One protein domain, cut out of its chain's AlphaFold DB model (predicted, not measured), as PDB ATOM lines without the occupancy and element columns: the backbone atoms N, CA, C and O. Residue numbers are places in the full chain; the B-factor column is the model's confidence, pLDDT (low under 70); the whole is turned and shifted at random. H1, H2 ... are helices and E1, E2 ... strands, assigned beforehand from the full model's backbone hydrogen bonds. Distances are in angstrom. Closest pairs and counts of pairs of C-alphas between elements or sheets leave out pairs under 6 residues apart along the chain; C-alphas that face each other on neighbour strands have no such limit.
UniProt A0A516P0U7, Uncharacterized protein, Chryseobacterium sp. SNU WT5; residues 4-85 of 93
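AT A GLANCE: This is residues 4 to 85 of the 93 residues of an uncharacterized protein of Chryseobacterium sp. SNU WT5 (UniProt A0A516P0U7). A twisted antiparallel sheet, E2, E1, E3, E4, has helix H1 packed over one face, two layers, with short H2 beside edge strand E4 on that face. The 82 printed residues run E1, E2, H1, E3, E4, H2, mixed helices and strands. The whole is compact: radius of gyration of the C-alphas 12.6 A, spans 35 by 26 by 21 A.

IN THESE COORDINATES: E1, residues 4 to 11, 22.5 A, begins at C-alpha 4 (21.566, 46.627, 15.352). E2 is residues 15 to 23, 26.0 A; E3 49 to 57, 23.9 A; E4 61 to 69, 24.0 A; H1 30 to 43, 19.9 A. H2, 81 to 85, ends at C-alpha 85 (24.038, 32.826, 24.061).

HOW THE PARTS SIT: Within hydrogen-bond range are N 5 and O 21 in hairpin E1 and E2, 2.9 A, N 6 and O 54 between E1 and E3, 2.8 A, and N 55 and O 63 in hairpin E3 and E4, 2.8 A. E2, H1, E3 form a split strand-helix-strand unit, E1 between its strands, with a right-handed crossover. H1's height over the sheet is 9.1 A; its closest C-alphas to E1, Ile 37 and Ile 7, are 7.3 A apart. H1 has every O i to N i+4 pair within range; H2 has 0 of 1, and 1 of 2 O i to N i+3.

THE WHOLE: The farthest C-alphas, Ser 13 and Asn 26, are 37.8 A apart. The printed part has no cut; E4 to H2 is a long link. Residues 12 to 14, 24 to 29, 59 and 71 to 85 have pLDDT under 70.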
ATOM      1  N   VAL A   4      22.938  47.066  15.620       87.62
ATOM      2  CA  VAL A   4      21.566  46.627  15.352       87.62
ATOM      3  C   VAL A   4      21.428  45.113  15.466       87.62
ATOM      4  O   VAL A   4      22.345  44.354  15.161       87.62
ATOM      5  N   LEU A   5      20.250  44.679  15.904       88.38
ATOM      6  CA  LEU A   5      19.828  43.285  15.914       88.38
ATOM      7  C   LEU A   5      18.688  43.114  14.917       88.38
ATOM      8  O   LEU A   5      17.614  43.680  15.112       88.38
ATOM      9  N   THR A   6      18.899  42.311  13.887       90.38
ATOM     10  CA  THR A   6      17.866  41.927  12.928       90.38
ATOM     11  C   THR A   6      17.437  40.496  13.201       90.38
ATOM     12  O   THR A   6      18.270  39.613  13.388       90.38
ATOM     13  N   ILE A   7      16.131  40.267  13.245       90.38
ATOM     14  CA  ILE A   7      15.534  38.946  13.427       90.38
ATOM     15  C   ILE A   7      14.667  38.676  12.214       90.38
ATOM     16  O   ILE A   7      13.841  39.524  11.860       90.38
ATOM     17  N   SER A   8      14.837  37.507  11.603       90.81
ATOM     18  CA  SER A   8      14.016  37.082  10.484       90.81
ATOM     19  C   SER A   8      13.502  35.651  10.631       90.81
ATOM     20  O   SER A   8      14.122  34.770  11.235       90.81
ATOM     21  N   HIS A   9      12.307  35.422  10.101       87.88
ATOM     22  CA  HIS A   9      11.673  34.117  10.114       87.88
ATOM     23  C   HIS A   9      10.762  33.950   8.914       87.88
ATOM     24  O   HIS A   9       9.933  34.810   8.614       87.88
ATOM     25  N   ASN A  10      10.883  32.805   8.256       84.44
ATOM     26  CA  ASN A  10      10.000  32.446   7.170       84.44
ATOM     27  C   ASN A  10       8.779  31.699   7.721       84.44
ATOM     28  O   ASN A  10       8.880  30.528   8.090       84.44
ATOM     29  N   ARG A  11       7.618  32.363   7.778       73.75
ATOM     30  CA  ARG A  11       6.358  31.703   8.132       73.75
ATOM     31  C   ARG A  11       5.718  31.165   6.867       73.75
ATOM     32  O   ARG A  11       5.199  31.930   6.058       73.75
ATOM     33  N   THR A  12       5.653  29.843   6.752       65.94
ATOM     34  CA  THR A  12       5.012  29.144   5.626       65.94
ATOM     35  C   THR A  12       3.577  29.605   5.350       65.94
ATOM     36  O   THR A  12       3.137  29.541   4.209       65.94
ATOM     37  N   SER A  13       2.860  30.112   6.359       67.00
ATOM     38  CA  SER A  13       1.478  30.594   6.233       67.00
ATOM     39  C   SER A  13       1.298  32.115   6.165       67.00
ATOM     40  O   SER A  13       0.196  32.566   5.867       67.00
ATOM     41  N   GLN A  14       2.321  32.921   6.471       66.31
ATOM     42  CA  GLN A  14       2.184  34.388   6.591       66.31
ATOM     43  C   GLN A  14       3.312  35.177   5.907       66.31
ATOM     44  O   GLN A  14       3.360  36.400   6.013       66.31
ATOM     45  N   GLY A  15       4.200  34.493   5.183       77.94
ATOM     46  CA  GLY A  15       5.325  35.105   4.491       77.94
ATOM     47  C   GLY A  15       6.520  35.380   5.404       77.94
ATOM     48  O   GLY A  15       6.655  34.833   6.502       77.94
ATOM     49  N   PHE A  16       7.428  36.217   4.912       84.44
ATOM     50  CA  PHE A  16       8.686  36.520   5.582       84.44
ATOM     51  C   PHE A  16       8.503  37.624   6.628       84.44
ATOM     52  O   PHE A  16       8.131  38.751   6.301       84.44
ATOM     53  N   LEU A  17       8.786  37.312   7.891       88.62
ATOM     54  CA  LEU A  17       8.825  38.285   8.974       88.62
ATOM     55  C   LEU A  17      10.255  38.770   9.164       88.62
ATOM     56  O   LEU A  17      11.157  37.957   9.343       88.62
ATOM     57  N   THR A  18      10.455  40.085   9.189       91.31
ATOM     58  CA  THR A  18      11.752  40.692   9.501       91.31
ATOM     59  C   THR A  18      11.575  41.913  10.387       91.31
ATOM     60  O   THR A  18      10.625  42.683  10.221       91.31
ATOM     61  N   LYS A  19      12.464  42.087  11.368       93.06
ATOM     62  CA  LYS A  19      12.482  43.282  12.214       93.06
ATOM     63  C   LYS A  19      13.884  43.597  12.706       93.06
ATOM     64  O   LYS A  19      14.584  42.713  13.194       93.06
ATOM     65  N   THR A  20      14.240  44.876  12.646       91.50
ATOM     66  CA  THR A  20      15.529  45.399  13.106       91.50
ATOM     67  C   THR A  20      15.345  46.263  14.348       91.50
ATOM     68  O   THR A  20      14.456  47.113  14.415       91.50
ATOM     69  N   TYR A  21      16.200  46.039  15.340       89.75
ATOM     70  CA  TYR A  21      16.195  46.706  16.634       89.75
ATOM     71  C   TYR A  21      17.505  47.473  16.829       89.75
ATOM     72  O   TYR A  21      18.570  46.853  16.800       89.75
ATOM     73  N   PRO A  22      17.461  48.796  17.067       87.00
ATOM     74  CA  PRO A  22      18.657  49.551  17.406       87.00
ATOM     75  C   PRO A  22      19.126  49.193  18.817       87.00
ATOM     76  O   PRO A  22      18.365  49.258  19.786       87.00
ATOM     77  N   LEU A  23      20.402  48.859  18.941       83.00
ATOM     78  CA  LEU A  23      21.057  48.543  20.199       83.00
ATOM     79  C   LEU A  23      21.747  49.817  20.703       83.00
ATOM     80  O   LEU A  23      22.872  50.135  20.336       83.00
ATOM     81  N   ARG A  24      21.009  50.618  21.482       68.19
ATOM     82  CA  ARG A  24      21.361  52.013  21.818       68.19
ATOM     83  C   ARG A  24      22.459  52.191  22.881       68.19
ATOM     84  O   ARG A  24      22.504  53.234  23.525       68.19
ATOM     85  N   SER A  25      23.350  51.226  23.094       61.72
ATOM     86  CA  SER A  25      24.452  51.404  24.046       61.72
ATOM     87  C   SER A  25      25.737  50.710  23.605       61.72
ATOM     88  O   SER A  25      25.716  49.686  22.922       61.72
ATOM     89  N   ASN A  26      26.857  51.239  24.102       56.28
ATOM     90  CA  ASN A  26      28.181  50.614  24.016       56.28
ATOM     91  C   ASN A  26      28.252  49.282  24.800       56.28
ATOM     92  O   ASN A  26      29.241  48.569  24.703       56.28
ATOM     93  N   PHE A  27      27.208  48.945  25.569       53.00
ATOM     94  CA  PHE A  27      27.087  47.725  26.367       53.00
ATOM     95  C   PHE A  27      25.750  47.043  26.078       53.00
ATOM     96  O   PHE A  27      24.790  47.132  26.849       53.00
ATOM     97  N   THR A  28      25.675  46.352  24.945       63.75
ATOM     98  CA  THR A  28      24.565  45.430  24.704       63.75
ATOM     99  C   THR A  28      24.897  44.095  25.343       63.75
ATOM    100  O   THR A  28      25.805  43.392  24.911       63.75
ATOM    101  N   THR A  29      24.156  43.739  26.389       65.62
ATOM    102  CA  THR A  29      24.329  42.446  27.046       65.62
ATOM    103  C   THR A  29      23.561  41.358  26.304       65.62
ATOM    104  O   THR A  29      22.499  41.594  25.719       65.62
ATOM    105  N   VAL A  30      24.054  40.128  26.425       71.19
ATOM    106  CA  VAL A  30      23.355  38.895  26.029       71.19
ATOM    107  C   VAL A  30      21.904  38.878  26.531       71.19
ATOM    108  O   VAL A  30      20.995  38.474  25.810       71.19
ATOM    109  N   ASN A  31      21.655  39.398  27.738       73.75
ATOM    110  CA  ASN A  31      20.317  39.477  28.325       73.75
ATOM    111  C   ASN A  31      19.374  40.426  27.564       73.75
ATOM    112  O   ASN A  31      18.193  40.109  27.415       73.75
ATOM    113  N   ILE A  32      19.870  41.563  27.062       78.12
ATOM    114  CA  ILE A  32      19.068  42.500  26.260       78.12
ATOM    115  C   ILE A  32      18.679  41.849  24.932       78.12
ATOM    116  O   ILE A  32      17.499  41.849  24.580       78.12
ATOM    117  N   VAL A  33      19.643  41.239  24.237       79.12
ATOM    118  CA  VAL A  33      19.408  40.527  22.968       79.12
ATOM    119  C   VAL A  33      18.403  39.393  23.177       79.12
ATOM    120  O   VAL A  33      17.390  39.327  22.481       79.12
ATOM    121  N   ARG A  34      18.596  38.576  24.221       79.00
ATOM    122  CA  ARG A  34      17.666  37.508  24.614       79.00
ATOM    123  C   ARG A  34      16.250  38.030  24.851       79.00
ATOM    124  O   ARG A  34      15.287  37.422  24.385       79.00
ATOM    125  N   ARG A  35      16.103  39.157  25.558       82.31
ATOM    126  CA  ARG A  35      14.793  39.770  25.828       82.31
ATOM    127  C   ARG A  35      14.114  40.240  24.544       82.31
ATOM    128  O   ARG A  35      12.920  39.999  24.382       82.31
ATOM    129  N   ILE A  36      14.855  40.888  23.644       87.62
ATOM    130  CA  ILE A  36      14.324  41.363  22.359       87.62
ATOM    131  C   ILE A  36      13.828  40.182  21.527       87.62
ATOM    132  O   ILE A  36      12.691  40.211  21.064       87.62
ATOM    133  N   ILE A  37      14.636  39.127  21.396       83.12
ATOM    134  CA  ILE A  37      14.269  37.968  20.578       83.12
ATOM    135  C   ILE A  37      13.053  37.238  21.156       83.12
ATOM    136  O   ILE A  37      12.130  36.921  20.412       83.12
ATOM    137  N   ARG A  38      12.990  37.037  22.480       83.19
ATOM    138  CA  ARG A  38      11.809  36.439  23.127       83.19
ATOM    139  C   ARG A  38      10.555  37.284  22.920       83.19
ATOM    140  O   ARG A  38       9.510  36.751  22.568       83.19
ATOM    141  N   SER A  39      10.659  38.599  23.108       87.56
ATOM    142  CA  SER A  39       9.537  39.516  22.891       87.56
ATOM    143  C   SER A  39       9.064  39.497  21.437       87.56
ATOM    144  O   SER A  39       7.859  39.437  21.191       87.56
ATOM    145  N   TRP A  40       9.993  39.487  20.480       89.69
ATOM    146  CA  TRP A  40       9.689  39.350  19.060       89.69
ATOM    147  C   TRP A  40       8.967  38.025  18.777       89.69
ATOM    148  O   TRP A  40       7.882  38.038  18.202       89.69
ATOM    149  N   ALA A  41       9.496  36.899  19.263       85.38
ATOM    150  CA  ALA A  41       8.912  35.579  19.038       85.38
ATOM    151  C   ALA A  41       7.480  35.477  19.587       85.38
ATOM    152  O   ALA A  41       6.584  35.008  18.888       85.38
ATOM    153  N   VAL A  42       7.235  36.005  20.792       86.25
ATOM    154  CA  VAL A  42       5.888  36.080  21.386       86.25
ATOM    155  C   VAL A  42       4.961  36.958  20.544       86.25
ATOM    156  O   VAL A  42       3.849  36.543  20.232       86.25
ATOM    157  N   THR A  43       5.425  38.140  20.126       88.56
ATOM    158  CA  THR A  43       4.636  39.085  19.312       88.56
ATOM    159  C   THR A  43       4.163  38.452  18.005       88.56
ATOM    160  O   THR A  43       3.037  38.683  17.574       88.56
ATOM    161  N   TYR A  44       5.018  37.646  17.373       85.50
ATOM    162  CA  TYR A  44       4.746  37.037  16.071       85.50
ATOM    163  C   TYR A  44       4.289  35.574  16.142       85.50
ATOM    164  O   TYR A  44       4.174  34.928  15.097       85.50
ATOM    165  N   ASN A  45       4.007  35.062  17.346       84.44
ATOM    166  CA  ASN A  45       3.636  33.670  17.610       84.44
ATOM    167  C   ASN A  45       4.597  32.647  16.967       84.44
ATOM    168  O   ASN A  45       4.186  31.656  16.360       84.44
ATOM    169  N   VAL A  46       5.897  32.918  17.066       82.94
ATOM    170  CA  VAL A  46       6.970  32.043  16.591       82.94
ATOM    171  C   VAL A  46       7.389  31.139  17.745       82.94
ATOM    172  O   VAL A  46       8.048  31.577  18.685       82.94
ATOM    173  N   VAL A  47       6.934  29.885  17.706       75.81
ATOM    174  CA  VAL A  47       7.013  28.964  18.857       75.81
ATOM    175  C   VAL A  47       8.166  27.965  18.752       75.81
ATOM    176  O   VAL A  47       8.717  27.569  19.779       75.81
ATOM    177  N   ASN A  48       8.511  27.536  17.537       77.69
ATOM    178  CA  ASN A  48       9.412  26.400  17.328       77.69
ATOM    179  C   ASN A  48      10.827  26.837  16.943       77.69
ATOM    180  O   ASN A  48      11.798  26.332  17.507       77.69
ATOM    181  N   ASP A  49      10.952  27.765  15.997       82.31
ATOM    182  CA  ASP A  49      12.246  28.172  15.475       82.31
ATOM    183  C   ASP A  49      12.247  29.580  14.879       82.31
ATOM    184  O   ASP A  49      11.225  30.092  14.442       82.31
ATOM    185  N   ILE A  50      13.429  30.185  14.828       84.06
ATOM    186  CA  ILE A  50      13.720  31.440  14.136       84.06
ATOM    187  C   ILE A  50      14.651  31.109  12.974       84.06
ATOM    188  O   ILE A  50      15.610  30.352  13.131       84.06
ATOM    189  N   SER A  51      14.372  31.662  11.794       85.81
ATOM    190  CA  SER A  51      15.145  31.312  10.599       85.81
ATOM    191  C   SER A  51      16.531  31.932  10.635       85.81
ATOM    192  O   SER A  51      17.497  31.250  10.307       85.81
ATOM    193  N   GLU A  52      16.638  33.193  11.054       86.38
ATOM    194  CA  GLU A  52      17.919  33.879  11.142       86.38
ATOM    195  C   GLU A  52      17.900  35.009  12.176       86.38
ATOM    196  O   GLU A  52      16.901  35.703  12.379       86.38
ATOM    197  N   ILE A  53      19.041  35.210  12.825       86.44
ATOM    198  CA  ILE A  53      19.336  36.366  13.660       86.44
ATOM    199  C   ILE A  53      20.658  36.952  13.181       86.44
ATOM    200  O   ILE A  53      21.666  36.256  13.102       86.44
ATOM    201  N   THR A  54      20.668  38.247  12.899       86.12
ATOM    202  CA  THR A  54      21.870  38.993  12.536       86.12
ATOM    203  C   THR A  54      22.150  40.047  13.588       86.12
ATOM    204  O   THR A  54      21.321  40.918  13.847       86.12
ATOM    205  N   LEU A  55      23.338  39.992  14.170       84.44
ATOM    206  CA  LEU A  55      23.863  41.007  15.063       84.44
ATOM    207  C   LEU A  55      24.955  41.769  14.319       84.44
ATOM    208  O   LEU A  55      25.993  41.204  13.982       84.44
ATOM    209  N   GLN A  56      24.689  43.034  14.020       83.69
ATOM    210  CA  GLN A  56      25.620  43.911  13.325       83.69
ATOM    211  C   GLN A  56      26.132  44.963  14.307       83.69
ATOM    212  O   GLN A  56      25.350  45.707  14.906       83.69
ATOM    213  N   TYR A  57      27.447  45.023  14.462       74.81
ATOM    214  CA  TYR A  57      28.150  46.063  15.191       74.81
ATOM    215  C   TYR A  57      28.818  46.939  14.154       74.81
ATOM    216  O   TYR A  57      29.652  46.444  13.412       74.81
ATOM    217  N   ASN A  58      28.456  48.224  14.107       70.75
ATOM    218  CA  ASN A  58      28.966  49.159  13.099       70.75
ATOM    219  C   ASN A  58      28.824  48.616  11.646       70.75
ATOM    220  O   ASN A  58      28.081  47.667  11.394       70.75
ATOM    221  N   ASP A  59      29.443  49.261  10.659       68.50
ATOM    222  CA  ASP A  59      29.322  48.829   9.256       68.50
ATOM    223  C   ASP A  59      30.263  47.662   8.890       68.50
ATOM    224  O   ASP A  59      30.165  47.120   7.791       68.50
ATOM    225  N   SER A  60      31.151  47.248   9.801       70.38
ATOM    226  CA  SER A  60      32.234  46.284   9.547       70.38
ATOM    227  C   SER A  60      32.008  44.905  10.171       70.38
ATOM    228  O   SER A  60      32.336  43.908   9.531       70.38
ATOM    229  N   ASP A  61      31.428  44.811  11.372       75.06
ATOM    230  CA  ASP A  61      31.338  43.537  12.093       75.06
ATOM    231  C   ASP A  61      29.909  42.995  12.099       75.06
ATOM    232  O   ASP A  61      28.984  43.588  12.655       75.06
ATOM    233  N   LYS A  62      29.706  41.820  11.502       81.94
ATOM    234  CA  LYS A  62      28.387  41.182  11.422       81.94
ATOM    235  C   LYS A  62      28.474  39.707  11.766       81.94
ATOM    236  O   LYS A  62      29.237  38.964  11.156       81.94
ATOM    237  N   ILE A  63      27.628  39.280  12.695       81.44
ATOM    238  CA  ILE A  63      27.462  37.878  13.059       81.44
ATOM    239  C   ILE A  63      26.051  37.451  12.680       81.44
ATOM    240  O   ILE A  63      25.072  38.053  13.119       81.44
ATOM    241  N   THR A  64      25.951  36.395  11.879       83.12
ATOM    242  CA  THR A  64      24.675  35.821  11.459       83.12
ATOM    243  C   THR A  64      24.555  34.401  11.985       83.12
ATOM    244  O   THR A  64      25.445  33.575  11.798       83.12
ATOM    245  N   TYR A  65      23.424  34.123  12.616       80.44
ATOM    246  CA  TYR A  65      23.042  32.813  13.107       80.44
ATOM    247  C   TYR A  65      21.801  32.358  12.355       80.44
ATOM    248  O   TYR A  65      20.808  33.077  12.332       80.44
ATOM    249  N   GLY A  66      21.854  31.179  11.744       80.56
ATOM    250  CA  GLY A  66      20.721  30.583  11.042       80.56
ATOM    251  C   GLY A  66      20.109  29.430  11.830       80.56
ATOM    252  O   GLY A  66      20.796  28.782  12.616       80.56
ATOM    253  N   SER A  67      18.835  29.149  11.560       78.06
ATOM    254  CA  SER A  67      18.081  28.009  12.091       78.06
ATOM    255  C   SER A  67      18.230  27.862  13.609       78.06
ATOM    256  O   SER A  67      18.875  26.934  14.086       78.06
ATOM    257  N   ILE A  68      17.652  28.798  14.360       80.88
ATOM    258  CA  ILE A  68      17.701  28.825  15.825       80.88
ATOM    259  C   ILE A  68      16.458  28.143  16.387       80.88
ATOM    260  O   ILE A  68      15.340  28.532  16.056       80.88
ATOM    261  N   GLU A  69      16.627  27.165  17.268       78.00
ATOM    262  CA  GLU A  69      15.513  26.542  17.986       78.00
ATOM    263  C   GLU A  69      15.120  27.366  19.207       78.00
ATOM    264  O   GLU A  69      15.953  27.687  20.052       78.00
ATOM    265  N   THR A  70      13.832  27.694  19.320       71.62
ATOM    266  CA  THR A  70      13.287  28.398  20.493       71.62
ATOM    267  C   THR A  70      12.756  27.444  21.562       71.62
ATOM    268  O   THR A  70      12.493  27.877  22.682       71.62
ATOM    269  N   LYS A  71      12.600  26.155  21.233       68.31
ATOM    270  CA  LYS A  71      12.243  25.077  22.165       68.31
ATOM    271  C   LYS A  71      13.362  24.045  22.232       68.31
ATOM    272  O   LYS A  71      13.787  23.537  21.201       68.31
ATOM    273  N   SER A  72      13.771  23.691  23.447       58.19
ATOM    274  CA  SER A  72      14.722  22.606  23.686       58.19
ATOM    275  C   SER A  72      14.139  21.257  23.238       58.19
ATOM    276  O   SER A  72      12.968  20.973  23.492       58.19
ATOM    277  N   GLY A  73      14.963  20.417  22.605       52.91
ATOM    278  CA  GLY A  73      14.592  19.045  22.232       52.91
ATOM    279  C   GLY A  73      13.956  18.885  20.848       52.91
ATOM    280  O   GLY A  73      13.447  17.808  20.539       52.91
ATOM    281  N   LEU A  74      13.985  19.917  20.001       54.38
ATOM    282  CA  LEU A  74      13.732  19.740  18.575       54.38
ATOM    283  C   LEU A  74      14.957  19.028  17.966       54.38
ATOM    284  O   LEU A  74      16.099  19.435  18.136       54.38
ATOM    285  N   ALA A  75      14.741  17.869  17.343       46.78
ATOM    286  CA  ALA A  75      15.823  17.085  16.758       46.78
ATOM    287  C   ALA A  75      16.240  17.708  15.415       46.78
ATOM    288  O   ALA A  75      15.703  17.358  14.364       46.78
ATOM    289  N   GLY A  76      17.177  18.657  15.443       54.84
ATOM    290  CA  GLY A  76      17.695  19.318  14.247       54.84
ATOM    291  C   GLY A  76      19.159  19.738  14.375       54.84
ATOM    292  O   GLY A  76      19.677  19.914  15.469       54.84
ATOM    293  N   LYS A  77      19.841  19.958  13.237       56.53
ATOM    294  CA  LYS A  77      21.178  20.605  13.163       56.53
ATOM    295  C   LYS A  77      21.123  22.110  13.501       56.53
ATOM    296  O   LYS A  77      21.877  22.905  12.942       56.53
ATOM    297  N   LYS A  78      20.151  22.514  14.309       66.19
ATOM    298  CA  LYS A  78      19.846  23.898  14.646       66.19
ATOM    299  C   LYS A  78      20.607  24.269  15.911       66.19
ATOM    300  O   LYS A  78      20.816  23.420  16.773       66.19
ATOM    301  N   ILE A  79      21.033  25.523  16.019       67.31
ATOM    302  CA  ILE A  79      21.623  25.999  17.274       67.31
ATOM    303  C   ILE A  79      20.493  26.213  18.282       67.31
ATOM    304  O   ILE A  79      19.450  26.782  17.941       67.31
ATOM    305  N   SER A  80      20.683  25.766  19.520       68.25
ATOM    306  CA  SER A  80      19.707  26.070  20.570       68.25
ATOM    307  C   SER A  80      19.764  27.550  20.948       68.25
ATOM    308  O   SER A  80      20.785  28.225  20.778       68.25
ATOM    309  N   PHE A  81      18.656  28.073  21.477       69.94
ATOM    310  CA  PHE A  81      18.607  29.426  22.024       69.94
ATOM    311  C   PHE A  81      19.680  29.626  23.101       69.94
ATOM    312  O   PHE A  81      20.324  30.666  23.152       69.94
ATOM    313  N   GLU A  82      19.898  28.623  23.945       68.12
ATOM    314  CA  GLU A  82      20.928  28.606  24.978       68.12
ATOM    315  C   GLU A  82      22.334  28.639  24.362       68.12
ATOM    316  O   GLU A  82      23.129  29.508  24.717       68.12
ATOM    317  N   GLU A  83      22.605  27.796  23.365       67.19
ATOM    318  CA  GLU A  83      23.893  27.730  22.663       67.19
ATOM    319  C   GLU A  83      24.226  29.023  21.904       67.19
ATOM    320  O   GLU A  83      25.379  29.456  21.904       67.19
ATOM    321  N   LEU A  84      23.229  29.693  21.311       68.19
ATOM    322  CA  LEU A  84      23.385  31.028  20.720       68.19
ATOM    323  C   LEU A  84      23.991  32.017  21.733       68.19
ATOM    324  O   LEU A  84      24.825  32.850  21.376       68.19
ATOM    325  N   PHE A  85      23.593  31.919  23.004       66.44
ATOM    326  CA  PHE A  85      24.038  32.826  24.061       66.44
ATOM    327  C   PHE A  85      25.252  32.332  24.849       66.44
ATOM    328  O   PHE A  85      25.971  33.170  25.385       66.44
TER     329      PHE A  85